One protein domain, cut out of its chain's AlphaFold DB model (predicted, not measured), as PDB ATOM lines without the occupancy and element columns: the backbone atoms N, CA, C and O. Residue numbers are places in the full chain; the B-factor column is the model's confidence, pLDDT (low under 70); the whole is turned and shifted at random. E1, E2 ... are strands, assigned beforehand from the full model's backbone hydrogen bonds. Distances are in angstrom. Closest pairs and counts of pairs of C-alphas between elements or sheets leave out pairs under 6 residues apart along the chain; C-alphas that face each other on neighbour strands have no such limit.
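What this domain is: This is residues 58 to 144 of the 144 residues of an uncharacterized protein of Brassica oleracea var. oleracea (UniProt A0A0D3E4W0). The model is a long, thin rod made of two antiparallel hairpins, E1 with E2 and E3 with E4, which run lengthwise and pack on each other as two narrow ribbons. The turns at residues 72 to 77 and 119 to 124 lie at one end of the rod; the turn at residues 98 to 101 and the last residues, 142 to 144, lie at the other. The printed part has 87 residues, with no named helix and four named strands in the order E1, E2, E3, E4, and its class is all strand. Each sheet has two antiparallel strands, in the orders E1 - E2 and E3 - E4. The whole is extended, with a radius of gyration of the C-alphas of 22.7 A and spans of 77 by 16 by 11 A.

How they stand to each other: E3, residues 102 to 118, and E4, residues 125 to 141, form an antiparallel hairpin, with 175 degrees between their directions. The C-alphas of Ser 102 and Thr 141 face each other at 4.1 A, and those of Ala 118 and Gly 125 at 4.2 A. N 107 and O 136 are within hydrogen-bond range at 2.8 A, as are N 126 and O 117 at 2.9 A. E1, residues 58 to 71, and E2, residues 78 to 97, form the other antiparallel hairpin, at 174 degrees. In it the C-alphas of Thr 58 and Gly 91 face each other at 5.2 A, and N 64 and O 85 are within hydrogen-bond range at 3.0 A. Between the sheets, the closest C-alphas of E1 and E4 are those of Ala 68 and Ser 127, 5.0 A apart. The closest of E1 and E3 are those of Ala 68 and Ala 117, at 5.4 A. The closest of E2 and E3 are those of Ala 83 and Ala 115, at 5.3 A. E2 and E4 are near each other, with 32 pairs of C-alphas within 10 A.

Where its parts are: E3 is 54.9 A from first to last C-alpha and E4 is 55.2 A, ending at C-alpha 141 at (113.541, 131.092, 88.420). E1 begins at C-alpha 58 at (118.122, 145.585, 83.924) and is 44.4 A long. E2, the longest strand with 20 residues, measures 64.8 A and ends at C-alpha 97 at (110.223, 126.283, 78.875).

The domain as a whole: The two C-alphas farthest apart are those of Asp 75 and Pro 98, at 77.0 A. The printed part has no cut and ends at residue 144, the chain's last. The link from E2 to E3 is tight, and those from E1 to E2 and from E3 to E4 are short. The mean pLDDT of the printed part is 92.9; residues 123 and 144 are under 70.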
ATOM      1  N   THR A  58     117.149 144.809  83.161       97.75
ATOM      2  CA  THR A  58     118.122 145.585  83.924       97.75
ATOM      3  C   THR A  58     118.496 146.837  83.157       97.75
ATOM      4  O   THR A  58     118.462 146.870  81.927       97.75
ATOM      5  N   GLY A  59     118.858 147.871  83.903       97.19
ATOM      6  CA  GLY A  59     119.419 149.091  83.355       97.19
ATOM      7  C   GLY A  59     120.422 149.672  84.332       97.19
ATOM      8  O   GLY A  59     120.218 149.604  85.542       97.19
ATOM      9  N   ALA A  60     121.507 150.229  83.818       97.88
ATOM     10  CA  ALA A  60     122.466 150.976  84.614       97.88
ATOM     11  C   ALA A  60     122.759 152.307  83.928       97.88
ATOM     12  O   ALA A  60     123.113 152.335  82.748       97.88
ATOM     13  N   ASN A  61     122.597 153.392  84.684       96.12
ATOM     14  CA  ASN A  61     122.821 154.760  84.237       96.12
ATOM     15  C   ASN A  61     123.895 155.394  85.106       96.12
ATOM     16  O   ASN A  61     123.818 155.346  86.330       96.12
ATOM     17  N   ASN A  62     124.884 155.979  84.456       95.56
ATOM     18  CA  ASN A  62     126.083 156.494  85.079       95.56
ATOM     19  C   ASN A  62     126.331 157.904  84.524       95.56
ATOM     20  O   ASN A  62     126.266 158.113  83.309       95.56
ATOM     21  N   TYR A  63     126.479 158.875  85.423       95.50
ATOM     22  CA  TYR A  63     126.584 160.293  85.093       95.50
ATOM     23  C   TYR A  63     127.694 160.916  85.926       95.50
ATOM     24  O   TYR A  63     127.625 160.933  87.157       95.50
ATOM     25  N   GLU A  64     128.677 161.490  85.244       97.69
ATOM     26  CA  GLU A  64     129.807 162.154  85.875       97.69
ATOM     27  C   GLU A  64     129.924 163.588  85.386       97.69
ATOM     28  O   GLU A  64     129.760 163.899  84.202       97.69
ATOM     29  N   ASN A  65     130.296 164.456  86.318       96.44
ATOM     30  CA  ASN A  65     130.595 165.847  86.055       96.44
ATOM     31  C   ASN A  65     131.905 166.203  86.753       96.44
ATOM     32  O   ASN A  65     132.053 165.973  87.954       96.44
ATOM     33  N   SER A  66     132.848 166.762  86.003       97.38
ATOM     34  CA  SER A  66     134.064 167.337  86.557       97.38
ATOM     35  C   SER A  66     134.201 168.794  86.149       97.38
ATOM     36  O   SER A  66     133.846 169.187  85.039       97.38
ATOM     37  N   ASN A  67     134.724 169.594  87.074       97.19
ATOM     38  CA  ASN A  67     134.918 171.027  86.908       97.19
ATOM     39  C   ASN A  67     136.349 171.378  87.289       97.19
ATOM     40  O   ASN A  67     136.903 170.807  88.231       97.19
ATOM     41  N   ALA A  68     136.933 172.326  86.572       97.44
ATOM     42  CA  ALA A  68     138.237 172.884  86.873       97.44
ATOM     43  C   ALA A  68     138.202 174.393  86.645       97.44
ATOM     44  O   ALA A  68     137.659 174.859  85.643       97.44
ATOM     45  N   ARG A  69     138.808 175.145  87.564       95.25
ATOM     46  CA  ARG A  69     138.940 176.597  87.462       95.25
ATOM     47  C   ARG A  69     140.351 177.010  87.832       95.25
ATOM     48  O   ARG A  69     140.850 176.614  88.880       95.25
ATOM     49  N   ALA A  70     140.965 177.828  86.992       96.00
ATOM     50  CA  ALA A  70     142.280 178.400  87.229       96.00
ATOM     51  C   ALA A  70     142.220 179.926  87.096       96.00
ATOM     52  O   ALA A  70     141.489 180.450  86.254       96.00
ATOM     53  N   ALA A  71     143.001 180.639  87.906       93.62
ATOM     54  CA  ALA A  71     143.169 182.086  87.818       93.62
ATOM     55  C   ALA A  71     144.624 182.456  88.124       93.62
ATOM     56  O   ALA A  71     145.199 181.922  89.072       93.62
ATOM     57  N   ALA A  72     145.188 183.379  87.346       92.06
ATOM     58  CA  ALA A  72     146.560 183.866  87.513       92.06
ATOM     59  C   ALA A  72     146.701 184.942  88.616       92.06
ATOM     60  O   ALA A  72     147.800 185.406  88.906       92.06
ATOM     61  N   GLY A  73     145.590 185.371  89.231       88.31
ATOM     62  CA  GLY A  73     145.560 186.387  90.287       88.31
ATOM     63  C   GLY A  73     144.364 187.344  90.174       88.31
ATOM     64  O   GLY A  73     143.503 187.130  89.324       88.31
ATOM     65  N   PRO A  74     144.299 188.398  91.014       85.81
ATOM     66  CA  PRO A  74     143.153 189.318  91.101       85.81
ATOM     67  C   PRO A  74     142.805 190.051  89.796       85.81
ATOM     68  O   PRO A  74     141.628 190.222  89.502       85.81
ATOM     69  N   ASP A  75     143.819 190.421  89.010       89.38
ATOM     70  CA  ASP A  75     143.677 191.124  87.722       89.38
ATOM     71  C   ASP A  75     144.213 190.286  86.542       89.38
ATOM     72  O   ASP A  75     144.412 190.788  85.435       89.38
ATOM     73  N   GLY A  76     144.512 189.008  86.795       89.50
ATOM     74  CA  GLY A  76     145.103 188.096  85.821       89.50
ATOM     75  C   GLY A  76     144.058 187.341  84.993       89.50
ATOM     76  O   GLY A  76     142.875 187.318  85.343       89.50
ATOM     77  N   PRO A  77     144.477 186.682  83.900       91.50
ATOM     78  CA  PRO A  77     143.603 185.791  83.142       91.50
ATOM     79  C   PRO A  77     143.040 184.656  84.011       91.50
ATOM     80  O   PRO A  77     143.619 184.255  85.024       91.50
ATOM     81  N   SER A  78     141.902 184.114  83.585       93.19
ATOM     82  CA  SER A  78     141.256 182.964  84.216       93.19
ATOM     83  C   SER A  78     140.671 182.017  83.178       93.19
ATOM     84  O   SER A  78     140.330 182.424  82.066       93.19
ATOM     85  N   SER A  79     140.512 180.758  83.567       93.88
ATOM     86  CA  SER A  79     139.909 179.712  82.750       93.88
ATOM     87  C   SER A  79     138.982 178.859  83.608       93.88
ATOM     88  O   SER A  79     139.332 178.482  84.728       93.88
ATOM     89  N   ASP A  80     137.810 178.552  83.066       95.00
ATOM     90  CA  ASP A  80     136.808 177.674  83.654       95.00
ATOM     91  C   ASP A  80     136.469 176.592  82.622       95.00
ATOM     92  O   ASP A  80     136.078 176.898  81.494       95.00
ATOM     93  N   THR A  81     136.599 175.327  83.017       96.56
ATOM     94  CA  THR A  81     136.311 174.170  82.163       96.56
ATOM     95  C   THR A  81     135.426 173.187  82.913       96.56
ATOM     96  O   THR A  81     135.653 172.894  84.087       96.56
ATOM     97  N   SER A  82     134.462 172.606  82.208       96.25
ATOM     98  CA  SER A  82     133.640 171.502  82.699       96.25
ATOM     99  C   SER A  82     133.630 170.359  81.694       96.25
ATOM    100  O   SER A  82     133.618 170.602  80.485       96.25
ATOM    101  N   ALA A  83     133.567 169.125  82.180       97.00
ATOM    102  CA  ALA A  83     133.419 167.946  81.345       97.00
ATOM    103  C   ALA A  83     132.326 167.034  81.913       97.00
ATOM    104  O   ALA A  83     132.264 166.777  83.116       97.00
ATOM    105  N   THR A  84     131.457 166.534  81.038       95.44
ATOM    106  CA  THR A  84     130.309 165.705  81.415       95.44
ATOM    107  C   THR A  84     130.287 164.438  80.585       95.44
ATOM    108  O   THR A  84     130.467 164.480  79.368       95.44
ATOM    109  N   VAL A  85     130.031 163.317  81.248       94.25
ATOM    110  CA  VAL A  85     129.852 162.018  80.609       94.25
ATOM    111  C   VAL A  85     128.555 161.407  81.118       94.25
ATOM    112  O   VAL A  85     128.249 161.465  82.303       94.25
ATOM    113  N   SER A  86     127.780 160.843  80.193       95.06
ATOM    114  CA  SER A  86     126.560 160.101  80.491       95.06
ATOM    115  C   SER A  86     126.628 158.764  79.775       95.06
ATOM    116  O   SER A  86     126.821 158.714  78.558       95.06
ATOM    117  N   LYS A  87     126.473 157.680  80.528       94.25
ATOM    118  CA  LYS A  87     126.510 156.311  80.020       94.25
ATOM    119  C   LYS A  87     125.268 155.580  80.474       94.25
ATOM    120  O   LYS A  87     124.838 155.705  81.617       94.25
ATOM    121  N   SER A  88     124.727 154.776  79.577       94.25
ATOM    122  CA  SER A  88     123.569 153.951  79.863       94.25
ATOM    123  C   SER A  88     123.733 152.597  79.205       94.25
ATOM    124  O   SER A  88     124.154 152.515  78.051       94.25
ATOM    125  N   THR A  89     123.363 151.547  79.919       96.12
ATOM    126  CA  THR A  89     123.255 150.200  79.365       96.12
ATOM    127  C   THR A  89     121.977 149.551  79.861       96.12
ATOM    128  O   THR A  89     121.534 149.819  80.979       96.12
ATOM    129  N   TYR A  90     121.382 148.732  79.006       95.62
ATOM    130  CA  TYR A  90     120.127 148.051  79.265       95.62
ATOM    131  C   TYR A  90     120.229 146.625  78.753       95.62
ATOM    132  O   TYR A  90     120.792 146.374  77.686       95.62
ATOM    133  N   GLY A  91     119.653 145.698  79.504       95.06
ATOM    134  CA  GLY A  91     119.595 144.296  79.137       95.06
ATOM    135  C   GLY A  91     118.232 143.722  79.469       95.06
ATOM    136  O   GLY A  91     117.663 144.020  80.516       95.06
ATOM    137  N   SER A  92     117.726 142.860  78.598       95.12
ATOM    138  CA  SER A  92     116.512 142.089  78.848       95.12
ATOM    139  C   SER A  92     116.759 140.617  78.578       95.12
ATOM    140  O   SER A  92     117.480 140.273  77.641       95.12
ATOM    141  N   VAL A  93     116.134 139.760  79.375       95.25
ATOM    142  CA  VAL A  93     116.075 138.320  79.127       95.25
ATOM    143  C   VAL A  93     114.622 137.886  79.137       95.25
ATOM    144  O   VAL A  93     113.842 138.329  79.981       95.25
ATOM    145  N   ASP A  94     114.281 137.034  78.182       94.25
ATOM    146  CA  ASP A  94     112.988 136.383  78.069       94.25
ATOM    147  C   ASP A  94     113.261 134.907  77.806       94.25
ATOM    148  O   ASP A  94     113.873 134.554  76.795       94.25
ATOM    149  N   ALA A  95     112.921 134.070  78.775       91.62
ATOM    150  CA  ALA A  95     113.168 132.642  78.718       91.62
ATOM    151  C   ALA A  95     111.869 131.901  79.024       91.62
ATOM    152  O   ALA A  95     111.169 132.244  79.980       91.62
ATOM    153  N   GLU A  96     111.585 130.866  78.237       92.12
ATOM    154  CA  GLU A  96     110.361 130.072  78.323       92.12
ATOM    155  C   GLU A  96     110.667 128.579  78.148       92.12
ATOM    156  O   GLU A  96     111.571 128.205  77.394       92.12
ATOM    157  N   GLY A  97     109.950 127.716  78.872       88.25
ATOM    158  CA  GLY A  97     110.223 126.283  78.875       88.25
ATOM    159  C   GLY A  97     109.232 125.446  79.694       88.25
ATOM    160  O   GLY A  97     108.474 125.980  80.498       88.25
ATOM    161  N   PRO A  98     109.229 124.117  79.497       75.69
ATOM    162  CA  PRO A  98     108.146 123.230  79.940       75.69
ATOM    163  C   PRO A  98     108.147 122.834  81.427       75.69
ATOM    164  O   PRO A  98     107.295 122.053  81.831       75.69
ATOM    165  N   SER A  99     109.099 123.290  82.244       79.81
ATOM    166  CA  SER A  99     109.165 122.913  83.665       79.81
ATOM    167  C   SER A  99     109.721 124.043  84.526       79.81
ATOM    168  O   SER A  99     108.978 124.859  85.062       79.81
ATOM    169  N   THR A 100     111.043 124.136  84.607       88.19
ATOM    170  CA  THR A 100     111.766 125.145  85.372       88.19
ATOM    171  C   THR A 100     112.638 125.932  84.418       88.19
ATOM    172  O   THR A 100     113.566 125.411  83.800       88.19
ATOM    173  N   VAL A 101     112.335 127.214  84.311       92.62
ATOM    174  CA  VAL A 101     113.135 128.194  83.594       92.62
ATOM    175  C   VAL A 101     113.830 129.078  84.602       92.62
ATOM    176  O   VAL A 101     113.187 129.594  85.516       92.62
ATOM    177  N   SER A 102     115.124 129.294  84.391       93.38
ATOM    178  CA  SER A 102     115.881 130.322  85.089       93.38
ATOM    179  C   SER A 102     116.531 131.266  84.089       93.38
ATOM    180  O   SER A 102     116.949 130.855  83.006       93.38
ATOM    181  N   ALA A 103     116.598 132.541  84.448       94.81
ATOM    182  CA  ALA A 103     117.251 133.554  83.640       94.81
ATOM    183  C   ALA A 103     117.890 134.618  84.530       94.81
ATOM    184  O   ALA A 103     117.419 134.916  85.630       94.81
ATOM    185  N   SER A 104     118.973 135.211  84.038       95.12
ATOM    186  CA  SER A 104     119.665 136.299  84.720       95.12
ATOM    187  C   SER A 104     120.006 137.411  83.752       95.12
ATOM    188  O   SER A 104     120.486 137.136  82.654       95.12
ATOM    189  N   SER A 105     119.846 138.650  84.195       96.44
ATOM    190  CA  SER A 105     120.277 139.834  83.458       96.44
ATOM    191  C   SER A 105     121.197 140.677  84.338       96.44
ATOM    192  O   SER A 105     121.009 140.749  85.558       96.44
ATOM    193  N   ASN A 106     122.216 141.281  83.732       97.25
ATOM    194  CA  ASN A 106     123.168 142.155  84.402       97.25
ATOM    195  C   ASN A 106     123.505 143.327  83.477       97.25
ATOM    196  O   ASN A 106     123.945 143.116  82.347       97.25
ATOM    197  N   SER A 107     123.309 144.539  83.980       97.88
ATOM    198  CA  SER A 107     123.723 145.785  83.351       97.88
ATOM    199  C   SER A 107     124.759 146.461  84.238       97.88
ATOM    200  O   SER A 107     124.527 146.646  85.432       97.88
ATOM    201  N   TYR A 108     125.886 146.855  83.648       96.94
ATOM    202  CA  TYR A 108     126.968 147.556  84.332       96.94
ATOM    203  C   TYR A 108     127.473 148.708  83.470       96.94
ATOM    204  O   TYR A 108     127.870 148.501  82.320       96.94
ATOM    205  N   ALA A 109     127.462 149.915  84.024       96.56
ATOM    206  CA  ALA A 109     128.012 151.111  83.407       96.56
ATOM    207  C   ALA A 109     129.097 151.680  84.322       96.56
ATOM    208  O   ALA A 109     128.888 151.821  85.520       96.56
ATOM    209  N   TYR A 110     130.252 152.006  83.750       94.88
ATOM    210  CA  TYR A 110     131.377 152.596  84.470       94.88
ATOM    211  C   TYR A 110     131.982 153.717  83.645       94.88
ATOM    212  O   TYR A 110     132.118 153.610  82.414       94.88
ATOM    213  N   GLY A 111     132.398 154.781  84.316       93.69
ATOM    214  CA  GLY A 111     132.964 155.918  83.638       93.69
ATOM    215  C   GLY A 111     133.653 156.928  84.507       93.69
ATOM    216  O   GLY A 111     133.707 156.837  85.726       93.69
ATOM    217  N   GLY A 112     134.230 157.885  83.799       95.19
ATOM    218  CA  GLY A 112     134.829 159.049  84.388       95.19
ATOM    219  C   GLY A 112     135.040 160.127  83.351       95.19
ATOM    220  O   GLY A 112     134.957 159.889  82.141       95.19
ATOM    221  N   THR A 113     135.310 161.316  83.857       97.19
ATOM    222  CA  THR A 113     135.535 162.521  83.074       97.19
ATOM    223  C   THR A 113     136.557 163.396  83.779       97.19
ATOM    224  O   THR A 113     136.574 163.481  85.010       97.19
ATOM    225  N   THR A 114     137.397 164.076  83.006       97.50
ATOM    226  CA  THR A 114     138.429 164.979  83.520       97.50
ATOM    227  C   THR A 114     138.285 166.336  82.854       97.50
ATOM    228  O   THR A 114     138.254 166.431  81.628       97.50
ATOM    229  N   ALA A 115     138.220 167.377  83.674       97.50
ATOM    230  CA  ALA A 115     138.278 168.764  83.256       97.50
ATOM    231  C   ALA A 115     139.652 169.327  83.626       97.50
ATOM    232  O   ALA A 115     140.176 169.052  84.707       97.50
ATOM    233  N   GLY A 116     140.227 170.118  82.724       96.38
ATOM    234  CA  GLY A 116     141.473 170.841  82.942       96.38
ATOM    235  C   GLY A 116     141.289 172.311  82.595       96.38
ATOM    236  O   GLY A 116     140.662 172.635  81.585       96.38
ATOM    237  N   ALA A 117     141.826 173.190  83.431       95.62
ATOM    238  CA  ALA A 117     141.845 174.629  83.218       95.62
ATOM    239  C   ALA A 117     143.271 175.147  83.421       95.62
ATOM    240  O   ALA A 117     143.963 174.719  84.346       95.62
ATOM    241  N   ALA A 118     143.698 176.071  82.566       94.62
ATOM    242  CA  ALA A 118     144.974 176.768  82.669       94.62
ATOM    243  C   ALA A 118     144.734 178.258  82.421       94.62
ATOM    244  O   ALA A 118     144.061 178.623  81.456       94.62
ATOM    245  N   ALA A 119     145.228 179.100  83.321       90.81
ATOM    246  CA  ALA A 119     145.026 180.543  83.293       90.81
ATOM    247  C   ALA A 119     146.179 181.290  82.611       90.81
ATOM    248  O   ALA A 119     145.940 182.313  81.979       90.81
ATOM    249  N   ASP A 120     147.405 180.778  82.694       85.38
ATOM    250  CA  ASP A 120     148.594 181.365  82.079       85.38
ATOM    251  C   ASP A 120     149.609 180.280  81.671       85.38
ATOM    252  O   ASP A 120     149.419 179.087  81.928       85.38
ATOM    253  N   SER A 121     150.688 180.695  81.001       75.94
ATOM    254  CA  SER A 121     151.819 179.826  80.652       75.94
ATOM    255  C   SER A 121     152.702 179.454  81.846       75.94
ATOM    256  O   SER A 121     153.563 178.585  81.706       75.94
ATOM    257  N   ASP A 122     152.501 180.095  82.996       77.81
ATOM    258  CA  ASP A 122     153.427 180.095  84.130       77.81
ATOM    259  C   ASP A 122     153.024 179.073  85.207       77.81
ATOM    260  O   ASP A 122     153.663 178.960  86.254       77.81
ATOM    261  N   GLY A 123     152.007 178.258  84.918       69.88
ATOM    262  CA  GLY A 123     151.628 177.094  85.717       69.88
ATOM    263  C   GLY A 123     150.389 177.298  86.580       69.88
ATOM    264  O   GLY A 123     150.049 176.399  87.354       69.88
ATOM    265  N   SER A 124     149.676 178.419  86.432       84.56
ATOM    266  CA  SER A 124     148.375 178.618  87.075       84.56
ATOM    267  C   SER A 124     147.342 177.685  86.438       84.56
ATOM    268  O   SER A 124     146.712 178.018  85.433       84.56
ATOM    269  N   GLY A 125     147.172 176.489  87.001       93.06
ATOM    270  CA  GLY A 125     146.295 175.448  86.468       93.06
ATOM    271  C   GLY A 125     145.473 174.734  87.534       93.06
ATOM    272  O   GLY A 125     145.790 174.752  88.721       93.06
ATOM    273  N   SER A 126     144.403 174.083  87.094       94.00
ATOM    274  CA  SER A 126     143.547 173.233  87.918       94.00
ATOM    275  C   SER A 126     143.068 172.048  87.097       94.00
ATOM    276  O   SER A 126     142.829 172.161  85.893       94.00
ATOM    277  N   SER A 127     142.841 170.921  87.761       96.06
ATOM    278  CA  SER A 127     142.136 169.785  87.181       96.06
ATOM    279  C   SER A 127     141.095 169.247  88.151       96.06
ATOM    280  O   SER A 127     141.226 169.373  89.368       96.06
ATOM    281  N   GLY A 128     140.037 168.673  87.596       97.12
ATOM    282  CA  GLY A 128     139.002 167.979  88.343       97.12
ATOM    283  C   GLY A 128     138.679 166.679  87.636       97.12
ATOM    284  O   GLY A 128     138.524 166.658  86.415       97.12
ATOM    285  N   THR A 129     138.557 165.598  88.397       97.19
ATOM    286  CA  THR A 129     138.192 164.288  87.860       97.19
ATOM    287  C   THR A 129     137.021 163.732  88.645       97.19
ATOM    288  O   THR A 129     137.000 163.810  89.872       97.19
ATOM    289  N   ALA A 130     136.059 163.162  87.933       96.94
ATOM    290  CA  ALA A 130     134.943 162.439  88.518       96.94
ATOM    291  C   ALA A 130     134.889 161.036  87.921       96.94
ATOM    292  O   ALA A 130     135.137 160.867  86.727       96.94
ATOM    293  N   TYR A 131     134.563 160.058  88.761       96.44
ATOM    294  CA  TYR A 131     134.341 158.669  88.384       96.44
ATOM    295  C   TYR A 131     133.047 158.178  89.011       96.44
ATOM    296  O   TYR A 131     132.678 158.619  90.101       96.44
ATOM    297  N   GLY A 132     132.407 157.234  88.340       95.06
ATOM    298  CA  GLY A 132     131.231 156.569  88.854       95.06
ATOM    299  C   GLY A 132     131.064 155.186  88.253       95.06
ATOM    300  O   GLY A 132     131.596 154.857  87.186       95.06
ATOM    301  N   ASP A 133     130.272 154.393  88.954       95.50
ATOM    302  CA  ASP A 133     129.745 153.132  88.479       95.50
ATOM    303  C   ASP A 133     128.244 153.045  88.776       95.50
ATOM    304  O   ASP A 133     127.709 153.696  89.674       95.50
ATOM    305  N   ALA A 134     127.548 152.263  87.963       96.94
ATOM    306  CA  ALA A 134     126.162 151.901  88.173       96.94
ATOM    307  C   ALA A 134     125.972 150.445  87.762       96.94
ATOM    308  O   ALA A 134     126.475 150.004  86.725       96.94
ATOM    309  N   SER A 135     125.217 149.694  88.560       96.62
ATOM    310  CA  SER A 135     124.946 148.290  88.286       96.62
ATOM    311  C   SER A 135     123.502 147.921  88.599       96.62
ATOM    312  O   SER A 135     122.890 148.452  89.524       96.62
ATOM    313  N   SER A 136     122.958 147.000  87.812       97.75
ATOM    314  CA  SER A 136     121.654 146.393  88.044       97.75
ATOM    315  C   SER A 136     121.738 144.924  87.679       97.75
ATOM    316  O   SER A 136     122.088 144.575  86.553       97.75
ATOM    317  N   ARG A 137     121.366 144.054  88.615       96.62
ATOM    318  CA  ARG A 137     121.384 142.606  88.426       96.62
ATOM    319  C   ARG A 137     120.066 142.005  88.878       96.62
ATOM    320  O   ARG A 137     119.555 142.354  89.937       96.62
ATOM    321  N   ILE A 138     119.564 141.061  88.096       95.62
ATOM    322  CA  ILE A 138     118.374 140.284  88.428       95.62
ATOM    323  C   ILE A 138     118.593 138.816  88.080       95.62
ATOM    324  O   ILE A 138     119.276 138.480  87.109       95.62
ATOM    325  N   TYR A 139     118.013 137.950  88.899       95.81
ATOM    326  CA  TYR A 139     117.930 136.514  88.686       95.81
ATOM    327  C   TYR A 139     116.494 136.089  88.971       95.81
ATOM    328  O   TYR A 139     115.930 136.481  89.993       95.81
ATOM    329  N   GLY A 140     115.911 135.313  88.066       92.81
ATOM    330  CA  GLY A 140     114.582 134.745  88.222       92.81
ATOM    331  C   GLY A 140     114.613 133.256  87.934       92.81
ATOM    332  O   GLY A 140     115.325 132.813  87.033       92.81
ATOM    333  N   THR A 141     113.831 132.497  88.692       93.81
ATOM    334  CA  THR A 141     113.541 131.092  88.420       93.81
ATOM    335  C   THR A 141     112.058 130.841  88.630       93.81
ATOM    336  O   THR A 141     111.434 131.456  89.494       93.81
ATOM    337  N   THR A 142     111.500 129.944  87.835       90.25
ATOM    338  CA  THR A 142     110.162 129.379  88.041       90.25
ATOM    339  C   THR A 142     110.291 128.093  88.851       90.25
ATOM    340  O   THR A 142     111.313 127.410  88.760       90.25
ATOM    341  N   ASN A 143     109.294 127.788  89.676       75.56
ATOM    342  CA  ASN A 143     109.200 126.503  90.368       75.56
ATOM    343  C   ASN A 143     108.245 125.584  89.591       75.56
ATOM    344  O   ASN A 143     107.329 126.110  88.956       75.56
ATOM    345  N   PRO A 144     108.480 124.260  89.615       63.03
ATOM    346  CA  PRO A 144     107.579 123.279  89.015       63.03
ATOM    347  C   PRO A 144     106.220 123.214  89.721       63.03
ATOM    348  O   PRO A 144     106.142 123.605  90.912       63.03
TER     349      PRO A 144